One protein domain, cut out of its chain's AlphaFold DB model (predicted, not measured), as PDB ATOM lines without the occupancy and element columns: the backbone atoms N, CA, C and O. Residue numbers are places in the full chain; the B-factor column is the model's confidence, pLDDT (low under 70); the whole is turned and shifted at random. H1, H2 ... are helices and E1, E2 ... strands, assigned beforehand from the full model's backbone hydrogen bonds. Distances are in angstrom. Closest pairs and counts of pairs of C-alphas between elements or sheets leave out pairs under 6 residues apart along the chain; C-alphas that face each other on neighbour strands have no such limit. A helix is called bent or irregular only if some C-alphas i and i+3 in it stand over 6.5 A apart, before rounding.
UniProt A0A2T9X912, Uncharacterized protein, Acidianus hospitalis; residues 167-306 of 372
ATOM      1  N   VAL A 167      30.495   0.269  14.269       98.56
ATOM      2  CA  VAL A 167      30.995   1.483  14.923       98.56
ATOM      3  C   VAL A 167      32.231   1.932  14.158       98.56
ATOM      4  O   VAL A 167      33.239   1.223  14.141       98.56
ATOM      5  N   GLU A 168      32.160   3.082  13.495       97.94
ATOM      6  CA  GLU A 168      33.303   3.606  12.746       97.94
ATOM      7  C   GLU A 168      34.325   4.198  13.710       97.94
ATOM      8  O   GLU A 168      34.011   5.104  14.479       97.94
ATOM      9  N   VAL A 169      35.550   3.673  13.676       98.06
ATOM     10  CA  VAL A 169      36.654   4.154  14.525       98.06
ATOM     11  C   VAL A 169      37.686   4.941  13.725       98.06
ATOM     12  O   VAL A 169      38.358   5.815  14.273       98.06
ATOM     13  N   MET A 170      37.767   4.698  12.413       95.19
ATOM     14  CA  MET A 170      38.593   5.473  11.488       95.19
ATOM     15  C   MET A 170      37.941   5.617  10.124       95.19
ATOM     16  O   MET A 170      37.308   4.680   9.634       95.19
ATOM     17  N   ARG A 171      38.232   6.740   9.464       92.50
ATOM     18  CA  ARG A 171      37.903   6.980   8.059       92.50
ATOM     19  C   ARG A 171      39.123   7.467   7.287       92.50
ATOM     20  O   ARG A 171      39.607   8.586   7.487       92.50
ATOM     21  N   GLY A 172      39.625   6.628   6.386       88.75
ATOM     22  CA  GLY A 172      40.962   6.820   5.826       88.75
ATOM     23  C   GLY A 172      41.989   6.817   6.961       88.75
ATOM     24  O   GLY A 172      42.022   5.884   7.756       88.75
ATOM     25  N   THR A 173      42.772   7.887   7.079       88.44
ATOM     26  CA  THR A 173      43.755   8.086   8.159       88.44
ATOM     27  C   THR A 173      43.209   8.867   9.360       88.44
ATOM     28  O   THR A 173      43.922   9.056  10.344       88.44
ATOM     29  N   ARG A 174      41.961   9.352   9.304       93.38
ATOM     30  CA  ARG A 174      41.364  10.173  10.368       93.38
ATOM     31  C   ARG A 174      40.721   9.284  11.425       93.38
ATOM     32  O   ARG A 174      39.910   8.420  11.092       93.38
ATOM     33  N   LYS A 175      41.032   9.548  12.694       95.62
ATOM     34  CA  LYS A 175      40.333   8.958  13.841       95.62
ATOM     35  C   LYS A 175      38.957   9.597  13.994       95.62
ATOM     36  O   LYS A 175      38.816  10.814  13.873       95.62
ATOM     37  N   ILE A 176      37.958   8.776  14.291       97.12
ATOM     38  CA  ILE A 176      36.644   9.272  14.699       97.12
ATOM     39  C   ILE A 176      36.749   9.778  16.150       97.12
ATOM     40  O   ILE A 176      37.414   9.130  16.962       97.12
ATOM     41  N   PRO A 177      36.128  10.920  16.508       97.19
ATOM     42  CA  PRO A 177      36.177  11.433  17.872       97.19
ATOM     43  C   PRO A 177      35.665  10.416  18.898       97.19
ATOM     44  O   PRO A 177      34.677   9.711  18.668       97.19
ATOM     45  N   ARG A 178      36.332  10.339  20.053       97.06
ATOM     46  CA  ARG A 178      36.081   9.310  21.073       97.06
ATOM     47  C   ARG A 178      34.640   9.339  21.584       97.06
ATOM     48  O   ARG A 178      34.045   8.291  21.810       97.06
ATOM     49  N   GLU A 179      34.074  10.524  21.760       97.94
ATOM     50  CA  GLU A 179      32.695  10.737  22.190       97.94
ATOM     51  C   GLU A 179      31.676  10.203  21.177       97.94
ATOM     52  O   GLU A 179      30.642   9.658  21.571       97.94
ATOM     53  N   VAL A 180      31.990  10.284  19.880       98.31
ATOM     54  CA  VAL A 180      31.172   9.693  18.817       98.31
ATOM     55  C   VAL A 180      31.251   8.175  18.918       98.31
ATOM     56  O   VAL A 180      30.211   7.535  19.041       98.31
ATOM     57  N   ILE A 181      32.463   7.611  18.977       98.56
ATOM     58  CA  ILE A 181      32.690   6.162  19.116       98.56
ATOM     59  C   ILE A 181      31.925   5.597  20.327       98.56
ATOM     60  O   ILE A 181      31.172   4.635  20.190       98.56
ATOM     61  N   LEU A 182      32.064   6.218  21.503       98.56
ATOM     62  CA  LEU A 182      31.393   5.799  22.740       98.56
ATOM     63  C   LEU A 182      29.865   5.846  22.630       98.56
ATOM     64  O   LEU A 182      29.175   4.929  23.084       98.56
ATOM     65  N   SER A 183      29.328   6.908  22.027       98.56
ATOM     66  CA  SER A 183      27.888   7.050  21.807       98.56
ATOM     67  C   SER A 183      27.352   5.936  20.902       98.56
ATOM     68  O   SER A 183      26.346   5.293  21.218       98.56
ATOM     69  N   GLU A 184      28.066   5.631  19.817       98.62
ATOM     70  CA  GLU A 184      27.689   4.554  18.902       98.62
ATOM     71  C   GLU A 184      27.805   3.173  19.549       98.62
ATOM     72  O   GLU A 184      26.879   2.372  19.426       98.62
ATOM     73  N   MET A 185      28.872   2.901  20.308       98.62
ATOM     74  CA  MET A 185      29.012   1.653  21.070       98.62
ATOM     75  C   MET A 185      27.837   1.441  22.022       98.62
ATOM     76  O   MET A 185      27.260   0.354  22.046       98.62
ATOM     77  N   LYS A 186      27.417   2.485  22.750       98.62
ATOM     78  CA  LYS A 186      26.253   2.414  23.644       98.62
ATOM     79  C   LYS A 186      24.991   2.010  22.884       98.62
ATOM     80  O   LYS A 186      24.265   1.127  23.336       98.62
ATOM     81  N   ILE A 187      24.751   2.602  21.718       98.56
ATOM     82  CA  ILE A 187      23.579   2.297  20.885       98.56
ATOM     83  C   ILE A 187      23.647   0.874  20.322       98.56
ATOM     84  O   ILE A 187      22.650   0.152  20.346       98.56
ATOM     85  N   GLN A 188      24.813   0.447  19.840       98.38
ATOM     86  CA  GLN A 188      24.993  -0.860  19.205       98.38
ATOM     87  C   GLN A 188      25.038  -2.017  20.208       98.38
ATOM     88  O   GLN A 188      24.634  -3.131  19.865       98.38
ATOM     89  N   SER A 189      25.439  -1.751  21.457       97.56
ATOM     90  CA  SER A 189      25.578  -2.748  22.532       97.56
ATOM     91  C   SER A 189      24.297  -3.529  22.834       97.56
ATOM     92  O   SER A 189      24.367  -4.662  23.306       97.56
ATOM     93  N   ILE A 190      23.120  -3.001  22.467       97.56
ATOM     94  CA  ILE A 190      21.838  -3.721  22.545       97.56
ATOM     95  C   ILE A 190      21.843  -5.042  21.754       97.56
ATOM     96  O   ILE A 190      21.038  -5.934  22.011       97.56
ATOM     97  N   GLN A 191      22.761  -5.191  20.794       96.69
ATOM     98  CA  GLN A 191      22.961  -6.416  20.019       96.69
ATOM     99  C   GLN A 191      23.894  -7.426  20.717       96.69
ATOM    100  O   GLN A 191      24.159  -8.492  20.157       96.69
ATOM    101  N   GLY A 192      24.415  -7.106  21.909       97.38
ATOM    102  CA  GLY A 192      25.382  -7.913  22.666       97.38
ATOM    103  C   GLY A 192      26.793  -7.933  22.063       97.38
ATOM    104  O   GLY A 192      27.622  -8.776  22.421       97.38
ATOM    105  N   LYS A 193      27.060  -7.050  21.097       97.38
ATOM    106  CA  LYS A 193      28.318  -6.964  20.357       97.38
ATOM    107  C   LYS A 193      28.527  -5.566  19.788       97.38
ATOM    108  O   LYS A 193      27.564  -4.831  19.593       97.38
ATOM    109  N   VAL A 194      29.771  -5.276  19.427       98.38
ATOM    110  CA  VAL A 194      30.174  -4.117  18.621       98.38
ATOM    111  C   VAL A 194      31.119  -4.587  17.517       98.38
ATOM    112  O   VAL A 194      31.883  -5.532  17.718       98.38
ATOM    113  N   ASN A 195      31.054  -3.968  16.344       98.38
ATOM    114  CA  ASN A 195      31.924  -4.261  15.210       98.38
ATOM    115  C   ASN A 195      32.675  -2.993  14.804       98.38
ATOM    116  O   ASN A 195      32.086  -2.100  14.199       98.38
ATOM    117  N   LEU A 196      33.956  -2.913  15.153       98.56
ATOM    118  CA  LEU A 196      34.799  -1.768  14.829       98.56
ATOM    119  C   LEU A 196      35.087  -1.778  13.328       98.56
ATOM    120  O   LEU A 196      35.667  -2.738  12.814       98.56
ATOM    121  N   ILE A 197      34.661  -0.725  12.633       97.25
ATOM    122  CA  ILE A 197      34.915  -0.561  11.205       97.25
ATOM    123  C   ILE A 197      35.982   0.508  10.967       97.25
ATOM    124  O   ILE A 197      35.918   1.622  11.495       97.25
ATOM    125  N   SER A 198      36.983   0.136  10.177       94.94
ATOM    126  CA  SER A 198      38.112   0.975   9.774       94.94
ATOM    127  C   SER A 198      38.751   0.411   8.502       94.94
ATOM    128  O   SER A 198      38.591  -0.782   8.243       94.94
ATOM    129  N   PRO A 199      39.519   1.206   7.737       91.88
ATOM    130  CA  PRO A 199      40.335   0.680   6.639       91.88
ATOM    131  C   PRO A 199      41.435  -0.288   7.101       91.88
ATOM    132  O   PRO A 199      41.799  -1.198   6.364       91.88
ATOM    133  N   ASP A 200      41.964  -0.086   8.311       94.06
ATOM    134  CA  ASP A 200      42.905  -0.980   8.990       94.06
ATOM    135  C   ASP A 200      42.904  -0.666  10.492       94.06
ATOM    136  O   ASP A 200      43.390   0.392  10.905       94.06
ATOM    137  N   LEU A 201      42.378  -1.581  11.312       95.75
ATOM    138  CA  LEU A 201      42.284  -1.373  12.759       95.75
ATOM    139  C   LEU A 201      43.666  -1.215  13.405       95.75
ATOM    140  O   LEU A 201      43.830  -0.417  14.325       95.75
ATOM    141  N   PHE A 202      44.669  -1.954  12.931       94.38
ATOM    142  CA  PHE A 202      46.016  -1.913  13.505       94.38
ATOM    143  C   PHE A 202      46.819  -0.685  13.048       94.38
ATOM    144  O   PHE A 202      47.948  -0.478  13.482       94.38
ATOM    145  N   SER A 203      46.216   0.178  12.224       92.56
ATOM    146  CA  SER A 203      46.717   1.526  11.944       92.56
ATOM    147  C   SER A 203      46.059   2.618  12.790       92.56
ATOM    148  O   SER A 203      46.374   3.791  12.591       92.56
ATOM    149  N   TYR A 204      45.164   2.257  13.724       94.06
ATOM    150  CA  TYR A 204      44.413   3.221  14.531       94.06
ATOM    151  C   TYR A 204      45.312   4.209  15.247       94.06
ATOM    152  O   TYR A 204      45.043   5.399  15.189       94.06
ATOM    153  N   GLY A 205      46.391   3.752  15.862       92.88
ATOM    154  CA  GLY A 205      47.327   4.598  16.582       92.88
ATOM    155  C   GLY A 205      48.573   3.811  16.932       92.88
ATOM    156  O   GLY A 205      48.929   2.866  16.224       92.88
ATOM    157  N   ASP A 206      49.214   4.188  18.030       94.56
ATOM    158  CA  ASP A 206      50.187   3.301  18.658       94.56
ATOM    159  C   ASP A 206      49.510   2.069  19.292       94.56
ATOM    160  O   ASP A 206      48.280   1.934  19.334       94.56
ATOM    161  N   GLU A 207      50.333   1.135  19.766       95.50
ATOM    162  CA  GLU A 207      49.856  -0.098  20.383       95.50
ATOM    163  C   GLU A 207      48.931   0.172  21.583       95.50
ATOM    164  O   GLU A 207      47.879  -0.457  21.698       95.50
ATOM    165  N   GLU A 208      49.263   1.128  22.455       96.69
ATOM    166  CA  GLU A 208      48.459   1.429  23.644       96.69
ATOM    167  C   GLU A 208      47.107   2.042  23.279       96.69
ATOM    168  O   GLU A 208      46.093   1.720  23.905       96.69
ATOM    169  N   GLU A 209      47.047   2.868  22.235       96.38
ATOM    170  CA  GLU A 209      45.793   3.401  21.711       96.38
ATOM    171  C   GLU A 209      44.881   2.291  21.175       96.38
ATOM    172  O   GLU A 209      43.683   2.282  21.480       96.38
ATOM    173  N   ILE A 210      45.429   1.327  20.426       97.00
ATOM    174  CA  ILE A 210      44.666   0.177  19.915       97.00
ATOM    175  C   ILE A 210      44.166  -0.685  21.079       97.00
ATOM    176  O   ILE A 210      42.994  -1.066  21.132       97.00
ATOM    177  N   ILE A 211      45.036  -0.973  22.044       97.69
ATOM    178  CA  ILE A 211      44.712  -1.776  23.225       97.69
ATOM    179  C   ILE A 211      43.646  -1.087  24.088       97.69
ATOM    180  O   ILE A 211      42.690  -1.738  24.522       97.69
ATOM    181  N   SER A 212      43.749   0.227  24.279       97.81
ATOM    182  CA  SER A 212      42.751   1.047  24.971       97.81
ATOM    183  C   SER A 212      41.400   1.022  24.253       97.81
ATOM    184  O   SER A 212      40.366   0.808  24.893       97.81
ATOM    185  N   LEU A 213      41.396   1.152  22.920       98.19
ATOM    186  CA  LEU A 213      40.187   1.050  22.104       98.19
ATOM    187  C   LEU A 213      39.521  -0.324  22.247       98.19
ATOM    188  O   LEU A 213      38.315  -0.400  22.484       98.19
ATOM    189  N   LEU A 214      40.285  -1.414  22.147       98.38
ATOM    190  CA  LEU A 214      39.764  -2.777  22.279       98.38
ATOM    191  C   LEU A 214      39.222  -3.061  23.682       98.38
ATOM    192  O   LEU A 214      38.147  -3.652  23.814       98.38
ATOM    193  N   LYS A 215      39.932  -2.614  24.724       98.25
ATOM    194  CA  LYS A 215      39.502  -2.762  26.119       98.25
ATOM    195  C   LYS A 215      38.194  -2.017  26.363       98.25
ATOM    196  O   LYS A 215      37.240  -2.629  26.831       98.25
ATOM    197  N   MET A 216      38.117  -0.752  25.956       98.12
ATOM    198  CA  MET A 216      36.889   0.043  26.035       98.12
ATOM    199  C   MET A 216      35.736  -0.631  25.285       98.12
ATOM    200  O   MET A 216      34.649  -0.785  25.824       98.12
ATOM    201  N   SER A 217      35.982  -1.102  24.060       98.44
ATOM    202  CA  SER A 217      34.969  -1.775  23.239       98.44
ATOM    203  C   SER A 217      34.415  -3.035  23.911       98.44
ATOM    204  O   SER A 217      33.238  -3.356  23.743       98.44
ATOM    205  N   SER A 218      35.249  -3.755  24.671       97.94
ATOM    206  CA  SER A 218      34.860  -4.996  25.352       97.94
ATOM    207  C   SER A 218      33.845  -4.790  26.480       97.94
ATOM    208  O   SER A 218      33.088  -5.708  26.792       97.94
ATOM    209  N   GLU A 219      33.746  -3.572  27.021       97.81
ATOM    210  CA  GLU A 219      32.731  -3.197  28.016       97.81
ATOM    211  C   GLU A 219      31.315  -3.151  27.410       97.81
ATOM    212  O   GLU A 219      30.324  -3.274  28.127       97.81
ATOM    213  N   PHE A 220      31.204  -3.048  26.079       98.19
ATOM    214  CA  PHE A 220      29.937  -2.974  25.338       98.19
ATOM    215  C   PHE A 220      29.513  -4.314  24.711       98.19
ATOM    216  O   PHE A 220      28.542  -4.375  23.950       98.19
ATOM    217  N   GLY A 221      30.225  -5.399  25.026       97.25
ATOM    218  CA  GLY A 221      29.919  -6.756  24.581       97.25
ATOM    219  C   GLY A 221      31.016  -7.366  23.713       97.25
ATOM    220  O   GLY A 221      32.191  -7.005  23.776       97.25
ATOM    221  N   LYS A 222      30.644  -8.349  22.887       98.12
ATOM    222  CA  LYS A 222      31.621  -9.047  22.045       98.12
ATOM    223  C   LYS A 222      32.160  -8.118  20.954       98.12
ATOM    224  O   LYS A 222      31.419  -7.719  20.062       98.12
ATOM    225  N   VAL A 223      33.460  -7.841  20.986       98.50
ATOM    226  CA  VAL A 223      34.125  -6.980  19.995       98.50
ATOM    227  C   VAL A 223      34.461  -7.771  18.743       98.50
ATOM    228  O   VAL A 223      35.110  -8.811  18.838       98.50
ATOM    229  N   PHE A 224      34.062  -7.267  17.585       98.31
ATOM    230  CA  PHE A 224      34.516  -7.666  16.258       98.31
ATOM    231  C   PHE A 224      35.240  -6.491  15.603       98.31
ATOM    232  O   PHE A 224      35.103  -5.353  16.044       98.31
ATOM    233  N   PHE A 225      36.001  -6.777  14.557       97.38
ATOM    234  CA  PHE A 225      36.605  -5.761  13.711       97.38
ATOM    235  C   PHE A 225      36.676  -6.274  12.279       97.38
ATOM    236  O   PHE A 225      36.876  -7.472  12.055       97.38
ATOM    237  N   ASN A 226      36.432  -5.381  11.323       93.69
ATOM    238  CA  ASN A 226      36.176  -5.761   9.937       93.69
ATOM    239  C   ASN A 226      37.450  -5.976   9.112       93.69
ATOM    240  O   ASN A 226      37.443  -6.846   8.246       93.69
ATOM    241  N   GLN A 227      38.510  -5.203   9.356       94.88
ATOM    242  CA  GLN A 227      39.669  -5.158   8.471       94.88
ATOM    243  C   GLN A 227      40.970  -4.833   9.210       94.88
ATOM    244  O   GLN A 227      41.002  -4.003  10.123       94.88
ATOM    245  N   ILE A 228      42.039  -5.500   8.778       94.56
ATOM    246  CA  ILE A 228      43.431  -5.281   9.186       94.56
ATOM    247  C   ILE A 228      44.344  -5.303   7.951       94.56
ATOM    248  O   ILE A 228      43.965  -5.849   6.906       94.56
ATOM    249  N   SER A 229      45.551  -4.749   8.063       90.94
ATOM    250  CA  SER A 229      46.577  -4.831   7.012       90.94
ATOM    251  C   SER A 229      47.850  -5.541   7.474       90.94
ATOM    252  O   SER A 229      48.160  -5.542   8.666       90.94
ATOM    253  N   LEU A 230      48.625  -6.088   6.529       87.69
ATOM    254  CA  LEU A 230      49.954  -6.653   6.814       87.69
ATOM    255  C   LEU A 230      50.873  -5.635   7.513       87.69
ATOM    256  O   LEU A 230      51.524  -5.954   8.504       87.69
ATOM    257  N   LYS A 231      50.847  -4.373   7.066       84.88
ATOM    258  CA  LYS A 231      51.627  -3.272   7.658       84.88
ATOM    259  C   LYS A 231      51.221  -2.942   9.099       84.88
ATOM    260  O   LYS A 231      52.021  -2.382   9.847       84.88
ATOM    261  N   GLY A 232      49.971  -3.210   9.464       87.00
ATOM    262  CA  GLY A 232      49.456  -2.991  10.809       87.00
ATOM    263  C   GLY A 232      49.862  -4.093  11.788       87.00
ATOM    264  O   GLY A 232      50.122  -3.800  12.950       87.00
ATOM    265  N   ILE A 233      49.965  -5.345  11.325       90.38
ATOM    266  CA  ILE A 233      50.271  -6.510  12.177       90.38
ATOM    267  C   ILE A 233      51.600  -6.336  12.918       90.38
ATOM    268  O   ILE A 233      51.651  -6.547  14.124       90.38
ATOM    269  N   SER A 234      52.643  -5.862  12.235       84.81
ATOM    270  CA  SER A 234      53.981  -5.685  12.822       84.81
ATOM    271  C   SER A 234      54.071  -4.607  13.910       84.81
ATOM    272  O   SER A 234      55.120  -4.450  14.532       84.81
ATOM    273  N   LYS A 235      52.994  -3.851  14.148       87.31
ATOM    274  CA  LYS A 235      52.950  -2.735  15.105       87.31
ATOM    275  C   LYS A 235      52.266  -3.076  16.426       87.31
ATOM    276  O   LYS A 235      52.107  -2.183  17.255       87.31
ATOM    277  N   ILE A 236      51.800  -4.311  16.609       93.62
ATOM    278  CA  ILE A 236      50.983  -4.679  17.767       93.62
ATOM    279  C   ILE A 236      51.307  -6.080  18.279       93.62
ATOM    280  O   ILE A 236      51.347  -7.038  17.512       93.62
ATOM    281  N   ASP A 237      51.439  -6.238  19.602       95.56
ATOM    282  CA  ASP A 237      51.461  -7.568  20.215       95.56
ATOM    283  C   ASP A 237      50.066  -8.213  20.144       95.56
ATOM    284  O   ASP A 237      49.168  -7.976  20.968       95.56
ATOM    285  N   LEU A 238      49.889  -9.110  19.175       97.12
ATOM    286  CA  LEU A 238      48.656  -9.871  18.984       97.12
ATOM    287  C   LEU A 238      48.282 -10.744  20.197       97.12
ATOM    288  O   LEU A 238      47.102 -11.082  20.371       97.12
ATOM    289  N   ARG A 239      49.227 -11.067  21.092       97.56
ATOM    290  CA  ARG A 239      48.917 -11.791  22.337       97.56
ATOM    291  C   ARG A 239      48.103 -10.922  23.284       97.56
ATOM    292  O   ARG A 239      47.234 -11.442  23.988       97.56
ATOM    293  N   ARG A 240      48.348  -9.609  23.312       97.69
ATOM    294  CA  ARG A 240      47.543  -8.663  24.101       97.69
ATOM    295  C   ARG A 240      46.141  -8.529  23.524       97.69
ATOM    296  O   ARG A 240      45.181  -8.631  24.286       97.69
ATOM    297  N   VAL A 241      46.019  -8.403  22.200       97.81
ATOM    298  CA  VAL A 241      44.720  -8.407  21.500       97.81
ATOM    299  C   VAL A 241      43.920  -9.657  21.873       97.81
ATOM    300  O   VAL A 241      42.769  -9.560  22.303       97.81
ATOM    301  N   SER A 242      44.556 -10.828  21.795       97.62
ATOM    302  CA  SER A 242      43.940 -12.112  22.146       97.62
ATOM    303  C   SER A 242      43.461 -12.165  23.589       97.62
ATOM    304  O   SER A 242      42.336 -12.593  23.841       97.62
ATOM    305  N   ARG A 243      44.287 -11.710  24.539       97.94
ATOM    306  CA  ARG A 243      43.937 -11.685  25.966       97.94
ATOM    307  C   ARG A 243      42.756 -10.761  26.248       97.94
ATOM    308  O   ARG A 243      41.811 -11.188  26.903       97.94
ATOM    309  N   ILE A 244      42.774  -9.535  25.724       97.62
ATOM    310  CA  ILE A 244      41.711  -8.539  25.949       97.62
ATOM    311  C   ILE A 244      40.378  -9.025  25.392       97.62
ATOM    312  O   ILE A 244      39.344  -8.910  26.042       97.62
ATOM    313  N   LEU A 245      40.398  -9.602  24.191       97.94
ATOM    314  CA  LEU A 245      39.187 -10.080  23.527       97.94
ATOM    315  C   LEU A 245      38.799 -11.515  23.921       97.94
ATOM    316  O   LEU A 245      37.817 -12.051  23.387       97.94
ATOM    317  N   ASN A 246      39.561 -12.129  24.836       97.62
ATOM    318  CA  ASN A 246      39.433 -13.517  25.271       97.62
ATOM    319  C   ASN A 246      39.321 -14.484  24.074       97.62
ATOM    320  O   ASN A 246      38.394 -15.302  23.987       97.62
ATOM    321  N   LEU A 247      40.201 -14.315  23.084       98.19
ATOM    322  CA  LEU A 247      40.196 -15.129  21.874       98.19
ATOM    323  C   LEU A 247      40.718 -16.536  22.167       98.19
ATOM    324  O   LEU A 247      41.615 -16.742  22.978       98.19
ATOM    325  N   ASN A 248      40.113 -17.513  21.501       96.62
ATOM    326  CA  ASN A 248      40.471 -18.926  21.561       96.62
ATOM    327  C   ASN A 248      39.852 -19.644  20.349       96.62
ATOM    328  O   ASN A 248      39.125 -19.032  19.563       96.62
ATOM    329  N   GLU A 249      40.049 -20.956  20.214       92.38
ATOM    330  CA  GLU A 249      39.487 -21.739  19.098       92.38
ATOM    331  C   GLU A 249      37.954 -21.665  18.996       92.38
ATOM    332  O   GLU A 249      37.364 -21.827  17.922       92.38
ATOM    333  N   LYS A 250      37.265 -21.396  20.113       92.38
ATOM    334  CA  LYS A 250      35.812 -21.203  20.125       92.38
ATOM    335  C   LYS A 250      35.416 -19.741  19.887       92.38
ATOM    336  O   LYS A 250      34.306 -19.509  19.406       92.38
ATOM    337  N   ASN A 251      36.305 -18.788  20.141       94.81
ATOM    338  CA  ASN A 251      36.064 -17.350  20.095       94.81
ATOM    339  C   ASN A 251      37.109 -16.605  19.240       94.81
ATOM    340  O   ASN A 251      37.692 -15.635  19.704       94.81
ATOM    341  N   TYR A 252      37.340 -17.026  18.000       96.56
ATOM    342  CA  TYR A 252      38.293 -16.378  17.087       96.56
ATOM    343  C   TYR A 252      37.696 -15.155  16.364       96.56
ATOM    344  O   TYR A 252      36.497 -14.861  16.498       96.56
ATOM    345  N   ARG A 253      38.520 -14.427  15.599       97.25
ATOM    346  CA  ARG A 253      38.091 -13.345  14.688       97.25
ATOM    347  C   ARG A 253      38.493 -13.621  13.249       97.25
ATOM    348  O   ARG A 253      39.498 -14.273  13.014       97.25
ATOM    349  N   THR A 254      37.700 -13.112  12.312       96.69
ATOM    350  CA  THR A 254      37.914 -13.279  10.866       96.69
ATOM    351  C   THR A 254      37.779 -11.926  10.171       96.69
ATOM    352  O   THR A 254      36.793 -11.697   9.473       96.69
ATOM    353  N   PRO A 255      38.709 -10.986  10.435       96.38
ATOM    354  CA  PRO A 255      38.766  -9.731   9.694       96.38
ATOM    355  C   PRO A 255      39.200  -9.999   8.250       96.38
ATOM    356  O   PRO A 255      39.882 -10.990   7.977       96.38
ATOM    357  N   VAL A 256      38.857  -9.099   7.336       93.25
ATOM    358  CA  VAL A 256      39.486  -9.044   6.016       93.25
ATOM    359  C   VAL A 256      40.945  -8.633   6.198       93.25
ATOM    360  O   VAL A 256      41.236  -7.645   6.874       93.25
ATOM    361  N   LEU A 257      41.859  -9.404   5.615       91.88
ATOM    362  CA  LEU A 257      43.267  -9.049   5.529       91.88
ATOM    363  C   LEU A 257      43.520  -8.345   4.201       91.88
ATOM    364  O   LEU A 257      43.103  -8.817   3.146       91.88
ATOM    365  N   SER A 258      44.209  -7.218   4.284       85.31
ATOM    366  CA  SER A 258      44.577  -6.375   3.151       85.31
ATOM    367  C   SER A 258      46.093  -6.203   3.075       85.31
ATOM    368  O   SER A 258      46.776  -6.250   4.101       85.31
ATOM    369  N   LYS A 259      46.641  -5.992   1.871       74.62
ATOM    370  CA  LYS A 259      48.059  -5.628   1.718       74.62
ATOM    371  C   LYS A 259      48.296  -4.238   2.306       74.62
ATOM    372  O   LYS A 259      49.190  -4.039   3.123       74.62
ATOM    373  N   GLU A 260      47.420  -3.308   1.938       61.53
ATOM    374  CA  GLU A 260      47.394  -1.919   2.390       61.53
ATOM    375  C   GLU A 260      45.948  -1.477   2.674       61.53
ATOM    376  O   GLU A 260      45.013  -2.086   2.140       61.53
ATOM    377  N   PRO A 261      45.734  -0.422   3.487       56.34
ATOM    378  CA  PRO A 261      44.395   0.057   3.824       56.34
ATOM    379  C   PRO A 261      43.522   0.278   2.578       56.34
ATOM    380  O   PRO A 261      43.864   1.062   1.697       56.34
ATOM    381  N   GLY A 262      42.375  -0.406   2.508       52.19
ATOM    382  CA  GLY A 262      41.425  -0.289   1.392       52.19
ATOM    383  C   GLY A 262      41.685  -1.186   0.169       52.19
ATOM    384  O   GLY A 262      40.865  -1.183  -0.746       52.19
ATOM    385  N   VAL A 263      42.753  -1.996   0.148       58.88
ATOM    386  CA  VAL A 263      43.045  -2.956  -0.939       58.88
ATOM    387  C   VAL A 263      42.698  -4.380  -0.501       58.88
ATOM    388  O   VAL A 263      43.257  -4.880   0.463       58.88
ATOM    389  N   CYS A 264      41.804  -5.075  -1.209       54.84
ATOM    390  CA  CYS A 264      41.345  -6.412  -0.788       54.84
ATOM    391  C   CYS A 264      42.272  -7.576  -1.186       54.84
ATOM    392  O   CYS A 264      42.087  -8.676  -0.678       54.84
ATOM    393  N   ASN A 265      43.248  -7.354  -2.070       59.75
ATOM    394  CA  ASN A 265      44.115  -8.414  -2.592       59.75
ATOM    395  C   ASN A 265      45.413  -8.485  -1.788       59.75
ATOM    396  O   ASN A 265      46.002  -7.444  -1.477       59.75
ATOM    397  N   VAL A 266      45.873  -9.699  -1.481       63.47
ATOM    398  CA  VAL A 266      47.122  -9.895  -0.739       63.47
ATOM    399  C   VAL A 266      47.943 -11.028  -1.341       63.47
ATOM    400  O   VAL A 266      47.464 -12.152  -1.468       63.47
ATOM    401  N   GLU A 267      49.195 -10.724  -1.667       62.81
ATOM    402  CA  GLU A 267      50.266 -11.714  -1.779       62.81
ATOM    403  C   GLU A 267      50.862 -11.829  -0.377       62.81
ATOM    404  O   GLU A 267      51.393 -10.847   0.144       62.81
ATOM    405  N   VAL A 268      50.654 -12.967   0.285       62.22
ATOM    406  CA  VAL A 268      51.048 -13.143   1.687       62.22
ATOM    407  C   VAL A 268      52.243 -14.082   1.771       62.22
ATOM    408  O   VAL A 268      52.178 -15.208   1.272       62.22
ATOM    409  N   GLU A 269      53.300 -13.631   2.443       62.69
ATOM    410  CA  GLU A 269      54.356 -14.496   2.965       62.69
ATOM    411  C   GLU A 269      53.857 -15.152   4.270       62.69
ATOM    412  O   GLU A 269      53.025 -14.613   4.993       62.69
ATOM    413  N   GLY A 270      54.236 -16.401   4.537       68.31
ATOM    414  CA  GLY A 270      53.516 -17.246   5.502       68.31
ATOM    415  C   GLY A 270      53.616 -16.843   6.986       68.31
ATOM    416  O   GLY A 270      52.870 -17.379   7.815       68.31
ATOM    417  N   ASP A 271      54.522 -15.942   7.363       82.88
ATOM    418  CA  ASP A 271      54.845 -15.678   8.770       82.88
ATOM    419  C   ASP A 271      53.790 -14.813   9.477       82.88
ATOM    420  O   ASP A 271      53.397 -15.123  10.607       82.88
ATOM    421  N   GLU A 272      53.217 -13.815   8.808       88.31
ATOM    422  CA  GLU A 272      52.176 -12.953   9.382       88.31
ATOM    423  C   GLU A 272      50.882 -13.731   9.647       88.31
ATOM    424  O   GLU A 272      50.224 -13.561  10.678       88.31
ATOM    425  N   ILE A 273      50.512 -14.647   8.744       90.62
ATOM    426  CA  ILE A 273      49.328 -15.501   8.937       90.62
ATOM    427  C   ILE A 273      49.551 -16.453  10.104       90.62
ATOM    428  O   ILE A 273      48.631 -16.676  10.898       90.62
ATOM    429  N   LYS A 274      50.765 -16.998  10.237       92.56
ATOM    430  CA  LYS A 274      51.143 -17.825  11.384       92.56
ATOM    431  C   LYS A 274      50.942 -17.061  12.687       92.56
ATOM    432  O   LYS A 274      50.353 -17.598  13.626       92.56
ATOM    433  N   GLU A 275      51.386 -15.809  12.735       93.81
ATOM    434  CA  GLU A 275      51.252 -14.960  13.914       93.81
ATOM    435  C   GLU A 275      49.784 -14.680  14.262       93.81
ATOM    436  O   GLU A 275      49.371 -14.879  15.409       93.81
ATOM    437  N   LEU A 276      48.961 -14.325  13.271       96.19
ATOM    438  CA  LEU A 276      47.513 -14.166  13.442       96.19
ATOM    439  C   LEU A 276      46.858 -15.455  13.961       96.19
ATOM    440  O   LEU A 276      46.075 -15.431  14.913       96.19
ATOM    441  N   ASN A 277      47.204 -16.602  13.373       96.44
ATOM    442  CA  ASN A 277      46.657 -17.913  13.724       96.44
ATOM    443  C   ASN A 277      46.981 -18.332  15.159       96.44
ATOM    444  O   ASN A 277      46.087 -18.818  15.862       96.44
ATOM    445  N   ASN A 278      48.221 -18.102  15.601       96.94
ATOM    446  CA  ASN A 278      48.664 -18.337  16.979       96.94
ATOM    447  C   ASN A 278      47.880 -17.494  17.998       96.94
ATOM    448  O   ASN A 278      47.796 -17.850  19.170       96.94
ATOM    449  N   ASN A 279      47.273 -16.403  17.532       97.88
ATOM    450  CA  ASN A 279      46.486 -15.453  18.306       97.88
ATOM    451  C   ASN A 279      44.980 -15.533  17.981       97.88
ATOM    452  O   ASN A 279      44.216 -14.608  18.244       97.88
ATOM    453  N   PHE A 280      44.525 -16.657  17.411       97.88
ATOM    454  CA  PHE A 280      43.111 -16.923  17.111       97.88
ATOM    455  C   PHE A 280      42.446 -15.841  16.242       97.88
ATOM    456  O   PHE A 280      41.249 -15.557  16.362       97.88
ATOM    457  N   ILE A 281      43.222 -15.242  15.344       97.75
ATOM    458  CA  ILE A 281      42.736 -14.398  14.262       97.75
ATOM    459  C   ILE A 281      42.933 -15.202  12.974       97.75
ATOM    460  O   ILE A 281      44.049 -15.512  12.567       97.75
ATOM    461  N   TYR A 282      41.827 -15.608  12.364       97.00
ATOM    462  CA  TYR A 282      41.786 -16.421  11.153       97.00
ATOM    463  C   TYR A 282      41.258 -15.546  10.020       97.00
ATOM    464  O   TYR A 282      40.037 -15.453   9.870       97.00
ATOM    465  N   PRO A 283      42.137 -14.839   9.293       95.31
ATOM    466  CA  PRO A 283      41.735 -13.783   8.372       95.31
ATOM    467  C   PRO A 283      40.912 -14.310   7.192       95.31
ATOM    468  O   PRO A 283      41.035 -15.469   6.796       95.31
ATOM    469  N   MET A 284      40.090 -13.434   6.619       94.25
ATOM    470  CA  MET A 284      39.528 -13.595   5.281       94.25
ATOM    471  C   MET A 284      40.497 -12.985   4.267       94.25
ATOM    472  O   MET A 284      40.892 -11.832   4.431       94.25
ATOM    473  N   ILE A 285      40.881 -13.746   3.244       91.31
ATOM    474  CA  ILE A 285      41.909 -13.360   2.270       91.31
ATOM    475  C   ILE A 285      41.354 -13.555   0.858       91.31
ATOM    476  O   ILE A 285      40.908 -14.656   0.523       91.31
ATOM    477  N   PHE A 286      41.408 -12.503   0.037       88.50
ATOM    478  CA  PHE A 286      41.192 -12.602  -1.405       88.50
ATOM    479  C   PHE A 286      42.545 -12.749  -2.090       88.50
ATOM    480  O   PHE A 286      43.421 -11.893  -1.933       88.50
ATOM    481  N   VAL A 287      42.731 -13.852  -2.808       86.62
ATOM    482  CA  VAL A 287      44.052 -14.264  -3.290       86.62
ATOM    483  C   VAL A 287      43.992 -14.726  -4.752       86.62
ATOM    484  O   VAL A 287      43.013 -15.374  -5.138       86.62
ATOM    485  N   PRO A 288      45.009 -14.415  -5.576       87.00
ATOM    486  CA  PRO A 288      45.185 -15.033  -6.887       87.00
ATOM    487  C   PRO A 288      45.214 -16.568  -6.812       87.00
ATOM    488  O   PRO A 288      45.639 -17.156  -5.814       87.00
ATOM    489  N   THR A 289      44.745 -17.241  -7.864       87.69
ATOM    490  CA  THR A 289      44.568 -18.706  -7.877       87.69
ATOM    491  C   THR A 289      45.865 -19.498  -7.688       87.69
ATOM    492  O   THR A 289      45.865 -20.588  -7.116       87.69
ATOM    493  N   ASP A 290      46.972 -18.953  -8.165       84.81
ATOM    494  CA  ASP A 290      48.328 -19.493  -8.110       84.81
ATOM    495  C   ASP A 290      48.968 -19.374  -6.719       84.81
ATOM    496  O   ASP A 290      49.744 -20.246  -6.325       84.81
ATOM    497  N   SER A 291      48.582 -18.375  -5.921       86.06
ATOM    498  CA  SER A 291      49.121 -18.185  -4.566       86.06
ATOM    499  C   SER A 291      48.385 -18.980  -3.478       86.06
ATOM    500  O   SER A 291      48.808 -18.976  -2.329       86.06
ATOM    501  N   ILE A 292      47.306 -19.708  -3.790       88.75
ATOM    502  CA  ILE A 292      46.517 -20.447  -2.778       88.75
ATOM    503  C   ILE A 292      47.352 -21.503  -2.047       88.75
ATOM    504  O   ILE A 292      47.157 -21.725  -0.852       88.75
ATOM    505  N   SER A 293      48.286 -22.153  -2.746       88.25
ATOM    506  CA  SER A 293      49.090 -23.243  -2.179       88.25
ATOM    507  C   SER A 293      49.958 -22.780  -1.001       88.25
ATOM    508  O   SER A 293      50.206 -23.562  -0.086       88.25
ATOM    509  N   SER A 294      50.367 -21.502  -0.957       87.81
ATOM    510  CA  SER A 294      51.127 -20.959   0.181       87.81
ATOM    511  C   SER A 294      50.298 -20.903   1.469       87.81
ATOM    512  O   SER A 294      50.851 -20.848   2.566       87.81
ATOM    513  N   LEU A 295      48.966 -20.973   1.360       90.62
ATOM    514  CA  LEU A 295      48.034 -20.856   2.476       90.62
ATOM    515  C   LEU A 295      47.629 -22.213   3.088       90.62
ATOM    516  O   LEU A 295      46.942 -22.252   4.114       90.62
ATOM    517  N   GLU A 296      48.058 -23.339   2.506       90.44
ATOM    518  CA  GLU A 296      47.641 -24.690   2.910       90.44
ATOM    519  C   GLU A 296      48.013 -25.060   4.349       90.44
ATOM    520  O   GLU A 296      47.316 -25.867   4.965       90.44
ATOM    521  N   GLY A 297      49.049 -24.450   4.928       90.25
ATOM    522  CA  GLY A 297      49.464 -24.666   6.319       90.25
ATOM    523  C   GLY A 297      48.583 -23.971   7.363       90.25
ATOM    524  O   GLY A 297      48.643 -24.313   8.544       90.25
ATOM    525  N   TYR A 298      47.718 -23.042   6.951       93.56
ATOM    526  CA  TYR A 298      47.098 -22.077   7.859       93.56
ATOM    527  C   TYR A 298      45.583 -22.269   8.025       93.56
ATOM    528  O   TYR A 298      44.943 -23.080   7.347       93.56
ATOM    529  N   LYS A 299      45.019 -21.532   8.986       95.19
ATOM    530  CA  LYS A 299      43.595 -21.329   9.269       95.19
ATOM    531  C   LYS A 299      43.196 -19.936   8.762       95.19
ATOM    532  O   LYS A 299      43.516 -18.924   9.384       95.19
ATOM    533  N   ALA A 300      42.480 -19.889   7.645       94.56
ATOM    534  CA  ALA A 300      41.985 -18.660   7.027       94.56
ATOM    535  C   ALA A 300      40.706 -18.956   6.233       94.56
ATOM    536  O   ALA A 300      40.477 -20.102   5.851       94.56
ATOM    537  N   LEU A 301      39.887 -17.937   5.980       94.06
ATOM    538  CA  LEU A 301      38.823 -18.000   4.980       94.06
ATOM    539  C   LEU A 301      39.394 -17.500   3.651       94.06
ATOM    540  O   LEU A 301      39.634 -16.308   3.490       94.06
ATOM    541  N   VAL A 302      39.629 -18.410   2.715       92.44
ATOM    542  CA  VAL A 302      40.292 -18.102   1.443       92.44
ATOM    543  C   VAL A 302      39.248 -17.972   0.345       92.44
ATOM    544  O   VAL A 302      38.409 -18.858   0.173       92.44
ATOM    545  N   ILE A 303      39.300 -16.863  -0.389       90.75
ATOM    546  CA  ILE A 303      38.434 -16.590  -1.533       90.75
ATOM    547  C   ILE A 303      39.336 -16.411  -2.761       90.75
ATOM    548  O   ILE A 303      40.096 -15.442  -2.810       90.75
ATOM    549  N   PRO A 304      39.281 -17.323  -3.746       90.94
ATOM    550  CA  PRO A 304      40.060 -17.173  -4.963       90.94
ATOM    551  C   PRO A 304      39.495 -16.021  -5.796       90.94
ATOM    552  O   PRO A 304      38.280 -15.933  -6.023       90.94
ATOM    553  N   LEU A 305      40.379 -15.147  -6.263       87.12
ATOM    554  CA  LEU A 305      40.036 -14.126  -7.243       87.12
ATOM    555  C   LEU A 305      39.764 -14.780  -8.608       87.12
ATOM    556  O   LEU A 305      40.401 -15.789  -8.926       87.12
ATOM    557  N   PRO A 306      38.824 -14.247  -9.409       83.06
ATOM    558  CA  PRO A 306      38.600 -14.731 -10.767       83.06
ATOM    559  C   PRO A 306      39.901 -14.724 -11.578       83.06
ATOM    560  O   PRO A 306      40.652 -13.750 -11.545       83.06
TER     561      PRO A 306
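This is residues 167 to 306 of the 372 residues of an uncharacterized protein of Acidianus hospitalis (UniProt A0A2T9X912). The chain is wound in stacked turns: the short parallel strands E1, E2 with E3, E4, E5 and E6 follow one another along one side, and H2, H4, H5 and H6 along the other. H1 lies at the E1 end, and the loop of residues 259 to 269 leads from E4 to H5. The printed part has 140 residues with six named helices and six named strands, in the order H1 E1 H2 E2 E3 H3 H4 E4 H5 E5 H6 E6; the class is mixed, helices and strands. The sheets E1 E2, E3 E4 and E5 E6 are parallel. The whole is compact, with a radius of gyration of the C-alphas of 14.8 A and spans of 45 by 31 by 27 A.

H1, residues 178 to 191, begins at C-alpha 178 (36.081, 9.310, 21.073) and measures 20.5 A. It is neither bent nor irregular, but only just: C-alphas 187 and 190 are 6.5 A apart. E1 is residues 193 to 197, 13.0 A; H2 residues 207 to 218, 16.5 A; E2 residues 222 to 225; E3 residues 227 to 229, with C-alpha 227 at (39.669, -5.158, 8.471). H3 is residues 230 to 233, H4 residues 238 to 244, E4 residues 256 to 258, H5 residues 270 to 278, 12.5 A, E5 residues 284 to 287, H6 residues 292 to 295, and E6 residues 301 to 304, ending at C-alpha 304 (40.060, -17.173, -4.963).

Residues 167 to 168 pair parallel with residues 196 to 197 of E1. The closest C-alphas of H1 and E1, Gln 188 and Val 194, are 6.1 A apart. Three strand-helix-strand units, parallel neighbour strands with helices between, have right-handed crossovers: E1 H2 E2, E3 H3 H4 E4, and E5 H6 E6. N 196 and O 224 of E1 and E2 are 2.8 A apart, within hydrogen-bond range, as are N 228 and O 256 of E3 and E4, 3.0 A, and N 285 and O 301 of E5 and E6, 2.9 A. E2 runs on into E3 at 51 degrees. The closest C-alphas of E4 and E5, Val 256 and Met 284, are 4.6 A apart. H2 and H4 touch, Lys 215 and Ile 244 having the closest C-alphas, 6.2 A, at a shallow tilt of 33 degrees, only just short of steep, the same way. H5 is close but not clearly touching H4, H3 and H6; its closest C-alpha pair with H4 is Leu 276 and Leu 238, 7.1 A. Every O i to N i+4 pair is within range in H2, H4 and H5, 8 of 10 in H1; H3 and H6 are too short for one.

The farthest C-alphas, Glu 179 and Asp 290, are 45.6 A apart. The printed part has no cut. The links H4 to E4 and E4 to H5 are long, 11 residues each. Mean pLDDT of the printed part is 91.6; residues 260 to 270, of which 270 belongs to H5, are under 70.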